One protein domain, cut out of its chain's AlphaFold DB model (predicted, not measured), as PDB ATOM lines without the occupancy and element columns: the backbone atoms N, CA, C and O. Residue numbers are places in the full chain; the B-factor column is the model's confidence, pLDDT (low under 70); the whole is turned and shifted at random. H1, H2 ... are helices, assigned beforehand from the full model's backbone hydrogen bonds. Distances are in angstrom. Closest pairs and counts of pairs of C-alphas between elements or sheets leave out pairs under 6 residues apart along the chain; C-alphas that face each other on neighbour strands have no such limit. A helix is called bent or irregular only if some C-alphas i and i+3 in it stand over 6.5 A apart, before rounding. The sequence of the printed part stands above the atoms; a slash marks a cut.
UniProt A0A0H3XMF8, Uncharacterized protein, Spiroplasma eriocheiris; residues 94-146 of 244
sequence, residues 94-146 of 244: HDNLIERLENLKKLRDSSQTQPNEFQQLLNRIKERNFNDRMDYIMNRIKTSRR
ATOM      1  N   HIS A  94     141.854 205.054 195.833       58.28
ATOM      2  CA  HIS A  94     140.599 204.327 195.918       58.28
ATOM      3  C   HIS A  94     140.771 202.873 195.459       58.28
ATOM      4  O   HIS A  94     140.455 201.952 196.209       58.28
ATOM      5  N   ASP A  95     141.380 202.655 194.292       64.44
ATOM      6  CA  ASP A  95     141.637 201.309 193.768       64.44
ATOM      7  C   ASP A  95     142.667 200.559 194.630       64.44
ATOM      8  O   ASP A  95     142.503 199.378 194.925       64.44
ATOM      9  N   ASN A  96     143.683 201.266 195.138       74.50
ATOM     10  CA  ASN A  96     144.687 200.713 196.049       74.50
ATOM     11  C   ASN A  96     144.092 200.371 197.431       74.50
ATOM     12  O   ASN A  96     144.517 199.413 198.076       74.50
ATOM     13  N   LEU A  97     143.101 201.130 197.906       78.50
ATOM     14  CA  LEU A  97     142.357 200.833 199.128       78.50
ATOM     15  C   LEU A  97     141.451 199.621 198.924       78.50
ATOM     16  O   LEU A  97     141.463 198.732 199.772       78.50
ATOM     17  N   ILE A  98     140.720 199.551 197.808       79.31
ATOM     18  CA  ILE A  98     139.888 198.393 197.458       79.31
ATOM     19  C   ILE A  98     140.746 197.127 197.405       79.31
ATOM     20  O   ILE A  98     140.438 196.156 198.091       79.31
ATOM     21  N   GLU A  99     141.876 197.161 196.698       81.44
ATOM     22  CA  GLU A  99     142.807 196.032 196.613       81.44
ATOM     23  C   GLU A  99     143.334 195.612 198.001       81.44
ATOM     24  O   GLU A  99     143.389 194.424 198.339       81.44
ATOM     25  N   ARG A 100     143.682 196.576 198.863       79.19
ATOM     26  CA  ARG A 100     144.105 196.293 200.246       79.19
ATOM     27  C   ARG A 100     142.990 195.686 201.088       79.19
ATOM     28  O   ARG A 100     143.274 194.792 201.881       79.19
ATOM     29  N   LEU A 101     141.753 196.154 200.940       81.81
ATOM     30  CA  LEU A 101     140.592 195.617 201.649       81.81
ATOM     31  C   LEU A 101     140.255 194.200 201.173       81.81
ATOM     32  O   LEU A 101     139.945 193.342 201.998       81.81
ATOM     33  N   GLU A 102     140.390 193.915 199.879       85.25
ATOM     34  CA  GLU A 102     140.254 192.559 199.343       85.25
ATOM     35  C   GLU A 102     141.341 191.620 199.869       85.25
ATOM     36  O   GLU A 102     141.047 190.496 200.278       85.25
ATOM     37  N   ASN A 103     142.594 192.076 199.919       81.50
ATOM     38  CA  ASN A 103     143.692 191.305 200.498       81.50
ATOM     39  C   ASN A 103     143.503 191.090 202.006       81.50
ATOM     40  O   ASN A 103     143.765 190.000 202.514       81.50
ATOM     41  N   LEU A 104     142.971 192.083 202.719       82.56
ATOM     42  CA  LEU A 104     142.613 191.961 204.130       82.56
ATOM     43  C   LEU A 104     141.469 190.960 204.339       82.56
ATOM     44  O   LEU A 104     141.518 190.166 205.276       82.56
ATOM     45  N   LYS A 105     140.472 190.954 203.449       82.94
ATOM     46  CA  LYS A 105     139.384 189.971 203.427       82.94
ATOM     47  C   LYS A 105     139.921 188.557 203.208       82.94
ATOM     48  O   LYS A 105     139.611 187.679 204.005       82.94
ATOM     49  N   LYS A 106     140.797 188.356 202.219       85.06
ATOM     50  CA  LYS A 106     141.468 187.064 201.991       85.06
ATOM     51  C   LYS A 106     142.230 186.608 203.241       85.06
ATOM     52  O   LYS A 106     142.030 185.483 203.680       85.06
ATOM     53  N   LEU A 107     143.013 187.498 203.862       80.12
ATOM     54  CA  LEU A 107     143.773 187.207 205.085       80.12
ATOM     55  C   LEU A 107     142.894 186.934 206.311       80.12
ATOM     56  O   LEU A 107     143.277 186.141 207.165       80.12
ATOM     57  N   ARG A 108     141.728 187.576 206.420       79.69
ATOM     58  CA  ARG A 108     140.731 187.293 207.461       79.69
ATOM     59  C   ARG A 108     140.141 185.900 207.279       79.69
ATOM     60  O   ARG A 108     140.037 185.144 208.243       79.69
ATOM     61  N   ASP A 109     139.772 185.573 206.047       77.75
ATOM     62  CA  ASP A 109     139.153 184.295 205.703       77.75
ATOM     63  C   ASP A 109     140.176 183.141 205.860       77.75
ATOM     64  O   ASP A 109     139.800 182.011 206.161       77.75
ATOM     65  N   SER A 110     141.480 183.445 205.796       69.69
ATOM     66  CA  SER A 110     142.594 182.557 206.158       69.69
ATOM     67  C   SER A 110     143.235 182.857 207.530       69.69
ATOM     68  O   SER A 110     144.331 182.366 207.814       69.69
ATOM     69  N   SER A 111     142.588 183.631 208.412       59.59
ATOM     70  CA  SER A 111     143.209 184.223 209.624       59.59
ATOM     71  C   SER A 111     143.735 183.221 210.645       59.59
ATOM     72  O   SER A 111     144.649 183.547 211.404       59.59
ATOM     73  N   GLN A 112     143.239 181.982 210.629       62.28
ATOM     74  CA  GLN A 112     143.801 180.896 211.437       62.28
ATOM     75  C   GLN A 112     145.239 180.529 211.037       62.28
ATOM     76  O   GLN A 112     145.968 179.969 211.850       62.28
ATOM     77  N   THR A 113     145.665 180.851 209.812       60.91
ATOM     78  CA  THR A 113     147.002 180.517 209.293       60.91
ATOM     79  C   THR A 113     147.997 181.679 209.346       60.91
ATOM     80  O   THR A 113     149.193 181.423 209.477       60.91
ATOM     81  N   GLN A 114     147.545 182.943 209.302       68.81
ATOM     82  CA  GLN A 114     148.428 184.126 209.251       68.81
ATOM     83  C   GLN A 114     147.885 185.350 210.032       68.81
ATOM     84  O   GLN A 114     147.685 186.428 209.464       68.81
ATOM     85  N   PRO A 115     147.687 185.243 211.360       76.50
ATOM     86  CA  PRO A 115     147.110 186.325 212.169       76.50
ATOM     87  C   PRO A 115     147.985 187.591 212.202       76.50
ATOM     88  O   PRO A 115     147.477 188.708 212.271       76.50
ATOM     89  N   ASN A 116     149.309 187.434 212.116       84.19
ATOM     90  CA  ASN A 116     150.241 188.559 212.176       84.19
ATOM     91  C   ASN A 116     150.220 189.399 210.885       84.19
ATOM     92  O   ASN A 116     150.273 190.625 210.941       84.19
ATOM     93  N   GLU A 117     150.095 188.757 209.720       79.94
ATOM     94  CA  GLU A 117     150.002 189.450 208.427       79.94
ATOM     95  C   GLU A 117     148.673 190.195 208.294       79.94
ATOM     96  O   GLU A 117     148.648 191.344 207.846       79.94
ATOM     97  N   PHE A 118     147.586 189.585 208.778       81.56
ATOM     98  CA  PHE A 118     146.290 190.245 208.890       81.56
ATOM     99  C   PHE A 118     146.380 191.517 209.749       81.56
ATOM    100  O   PHE A 118     145.991 192.595 209.298       81.56
ATOM    101  N   GLN A 119     146.954 191.420 210.954       82.31
ATOM    102  CA  GLN A 119     147.070 192.569 211.854       82.31
ATOM    103  C   GLN A 119     147.963 193.676 211.273       82.31
ATOM    104  O   GLN A 119     147.648 194.859 211.404       82.31
ATOM    105  N   GLN A 120     149.059 193.314 210.603       83.06
ATOM    106  CA  GLN A 120     149.943 194.285 209.954       83.06
ATOM    107  C   GLN A 120     149.250 195.017 208.804       83.06
ATOM    108  O   GLN A 120     149.366 196.240 208.708       83.06
ATOM    109  N   LEU A 121     148.514 194.302 207.947       82.56
ATOM    110  CA  LEU A 121     147.777 194.932 206.852       82.56
ATOM    111  C   LEU A 121     146.653 195.828 207.382       82.56
ATOM    112  O   LEU A 121     146.498 196.951 206.905       82.56
ATOM    113  N   LEU A 122     145.933 195.383 208.416       83.19
ATOM    114  CA  LEU A 122     144.905 196.181 209.082       83.19
ATOM    115  C   LEU A 122     145.482 197.484 209.648       83.19
ATOM    116  O   LEU A 122     144.923 198.557 209.424       83.19
ATOM    117  N   ASN A 123     146.616 197.402 210.349       85.31
ATOM    118  CA  ASN A 123     147.275 198.574 210.918       85.31
ATOM    119  C   ASN A 123     147.732 199.546 209.822       85.31
ATOM    120  O   ASN A 123     147.477 200.739 209.937       85.31
ATOM    121  N   ARG A 124     148.312 199.044 208.720       82.81
ATOM    122  CA  ARG A 124     148.704 199.881 207.572       82.81
ATOM    123  C   ARG A 124     147.521 200.609 206.938       82.81
ATOM    124  O   ARG A 124     147.664 201.758 206.527       82.81
ATOM    125  N   ILE A 125     146.363 199.954 206.827       81.75
ATOM    126  CA  ILE A 125     145.146 200.578 206.285       81.75
ATOM    127  C   ILE A 125     144.634 201.663 207.241       81.75
ATOM    128  O   ILE A 125     144.329 202.769 206.797       81.75
ATOM    129  N   LYS A 126     144.585 201.376 208.549       81.75
ATOM    130  CA  LYS A 126     144.148 202.334 209.578       81.75
ATOM    131  C   LYS A 126     145.050 203.567 209.646       81.75
ATOM    132  O   LYS A 126     144.542 204.683 209.668       81.75
ATOM    133  N   GLU A 127     146.365 203.368 209.661       81.00
ATOM    134  CA  GLU A 127     147.350 204.450 209.730       81.00
ATOM    135  C   GLU A 127     147.277 205.356 208.498       81.00
ATOM    136  O   GLU A 127     147.246 206.575 208.635       81.00
ATOM    137  N   ARG A 128     147.146 204.770 207.301       80.31
ATOM    138  CA  ARG A 128     146.944 205.552 206.078       80.31
ATOM    139  C   ARG A 128     145.654 206.371 206.138       80.31
ATOM    140  O   ARG A 128     145.710 207.574 205.945       80.31
ATOM    141  N   ASN A 129     144.523 205.755 206.491       76.75
ATOM    142  CA  ASN A 129     143.247 206.470 206.585       76.75
ATOM    143  C   ASN A 129     143.297 207.622 207.602       76.75
ATOM    144  O   ASN A 129     142.722 208.685 207.371       76.75
ATOM    145  N   PHE A 130     143.991 207.424 208.725       75.31
ATOM    146  CA  PHE A 130     144.215 208.484 209.700       75.31
ATOM    147  C   PHE A 130     145.034 209.634 209.105       75.31
ATOM    148  O   PHE A 130     144.619 210.786 209.219       75.31
ATOM    149  N   ASN A 131     146.149 209.328 208.440       79.19
ATOM    150  CA  ASN A 131     147.005 210.336 207.818       79.19
ATOM    151  C   ASN A 131     146.264 211.117 206.728       79.19
ATOM    152  O   ASN A 131     146.287 212.342 206.759       79.19
ATOM    153  N   ASP A 132     145.515 210.441 205.854       74.25
ATOM    154  CA  ASP A 132     144.749 211.089 204.782       74.25
ATOM    155  C   ASP A 132     143.693 212.053 205.357       74.25
ATOM    156  O   ASP A 132     143.515 213.180 204.888       74.25
ATOM    157  N   ARG A 133     143.013 211.647 206.441       69.69
ATOM    158  CA  ARG A 133     142.060 212.510 207.156       69.69
ATOM    159  C   ARG A 133     142.750 213.699 207.813       69.69
ATOM    160  O   ARG A 133     142.207 214.803 207.780       69.69
ATOM    161  N   MET A 134     143.919 213.491 208.412       76.12
ATOM    162  CA  MET A 134     144.698 214.572 209.013       76.12
ATOM    163  C   MET A 134     145.190 215.560 207.957       76.12
ATOM    164  O   MET A 134     145.066 216.764 208.168       76.12
ATOM    165  N   ASP A 135     145.657 215.081 206.808       79.31
ATOM    166  CA  ASP A 135     146.075 215.923 205.690       79.31
ATOM    167  C   ASP A 135     144.906 216.743 205.141       79.31
ATOM    168  O   ASP A 135     145.040 217.955 204.956       79.31
ATOM    169  N   TYR A 136     143.730 216.130 204.975       72.38
ATOM    170  CA  TYR A 136     142.511 216.842 204.591       72.38
ATOM    171  C   TYR A 136     142.144 217.949 205.592       72.38
ATOM    172  O   TYR A 136     141.940 219.101 205.198       72.38
ATOM    173  N   ILE A 137     142.111 217.631 206.891       68.50
ATOM    174  CA  ILE A 137     141.805 218.598 207.957       68.50
ATOM    175  C   ILE A 137     142.826 219.739 207.954       68.50
ATOM    176  O   ILE A 137     142.451 220.912 207.992       68.50
ATOM    177  N   MET A 138     144.117 219.421 207.868       73.81
ATOM    178  CA  MET A 138     145.183 220.421 207.849       73.81
ATOM    179  C   MET A 138     145.107 221.308 206.609       73.81
ATOM    180  O   MET A 138     145.319 222.518 206.712       73.81
ATOM    181  N   ASN A 139     144.769 220.745 205.449       73.19
ATOM    182  CA  ASN A 139     144.550 221.521 204.237       73.19
ATOM    183  C   ASN A 139     143.345 222.459 204.397       73.19
ATOM    184  O   ASN A 139     143.453 223.645 204.095       73.19
ATOM    185  N   ARG A 140     142.238 221.976 204.979       70.56
ATOM    186  CA  ARG A 140     141.046 222.796 205.238       70.56
ATOM    187  C   ARG A 140     141.338 223.945 206.200       70.56
ATOM    188  O   ARG A 140     140.963 225.078 205.907       70.56
ATOM    189  N   ILE A 141     142.065 223.686 207.290       68.12
ATOM    190  CA  ILE A 141     142.513 224.720 208.236       68.12
ATOM    191  C   ILE A 141     143.382 225.756 207.514       68.12
ATOM    192  O   ILE A 141     143.155 226.953 207.671       68.12
ATOM    193  N   LYS A 142     144.347 225.325 206.690       73.56
ATOM    194  CA  LYS A 142     145.199 226.237 205.906       73.56
ATOM    195  C   LYS A 142     144.386 227.097 204.937       73.56
ATOM    196  O   LYS A 142     144.662 228.284 204.811       73.56
ATOM    197  N   THR A 143     143.389 226.523 204.264       65.25
ATOM    198  CA  THR A 143     142.533 227.277 203.337       65.25
ATOM    199  C   THR A 143     141.536 228.191 204.045       65.25
ATOM    200  O   THR A 143     141.251 229.259 203.521       65.25
ATOM    201  N   SER A 144     141.051 227.814 205.232       57.81
ATOM    202  CA  SER A 144     140.094 228.602 206.021       57.81
ATOM    203  C   SER A 144     140.706 229.883 206.588       57.81
ATOM    204  O   SER A 144     139.987 230.848 206.796       57.81
ATOM    205  N   ARG A 145     142.025 229.916 206.810       55.16
ATOM    206  CA  ARG A 145     142.734 231.108 207.307       55.16
ATOM    207  C   ARG A 145     142.987 232.185 206.256       55.16
ATOM    208  O   ARG A 145     143.532 233.228 206.590       55.16
ATOM    209  N   ARG A 146     142.622 231.964 204.986       52.75
ATOM    210  CA  ARG A 146     142.741 233.011 203.952       52.75
ATOM    211  C   ARG A 146     141.761 234.172 204.148       52.75
ATOM    212  O   ARG A 146     141.980 235.218 203.548       52.75
TER     213      ARG A 146
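This is residues 94 to 146 of the 244 residues of an uncharacterized protein of Spiroplasma eriocheiris (UniProt A0A0H3XMF8). The domain is a lopsided helical hairpin: one long helix, H2, makes the long axis, and a shorter helix, H1, folds back beside its first part through a tight turn. The far part of H2, with the last two printed residues, sticks out as a bare arm, residues 130 to 146. The printed part has 53 residues with two named helices, H1 then H2, and no named strand, and its class is all helix. It is only just extended, close to loose, with a radius of gyration of the C-alphas of 15.4 A, and spans 53 by 20 by 9 A, a rod.

H2, residues 115 to 144, is the longest helix. H1, residues 94 to 109, touches it, and the closest C-alphas are those of Leu 107 and Phe 118, 5.5 A apart. H2 touches H1 with residues 115 to 125 alone. Their lines stand at a shallow tilt of 27 degrees, and the two run opposite ways as a helical hairpin. In H1 and H2 every O i to N i+4 pair is within hydrogen-bond range.

H2 has 30 residues and measures 43.3 A from C-alpha 115 at (147.110, 186.325, 212.169) to C-alpha 144 at (140.094, 228.602, 206.021). H1 has 16 residues and measures 22.3 A, beginning with C-alpha 94 at (140.599, 204.327, 195.918). Neither helix is bent.

The two C-alphas farthest apart, those of Thr 113 and Arg 146, are 52.9 A apart. Without residues 130 to 146, which stand free, the body spans 28 by 16 by 7 A. The printed part has no cut, and the link from H1 to H2 is tight, with 5 residues. The mean pLDDT of the printed part is 75.1, and 14 residues are under 70, among them residues 110 to 114 and 143 to 146.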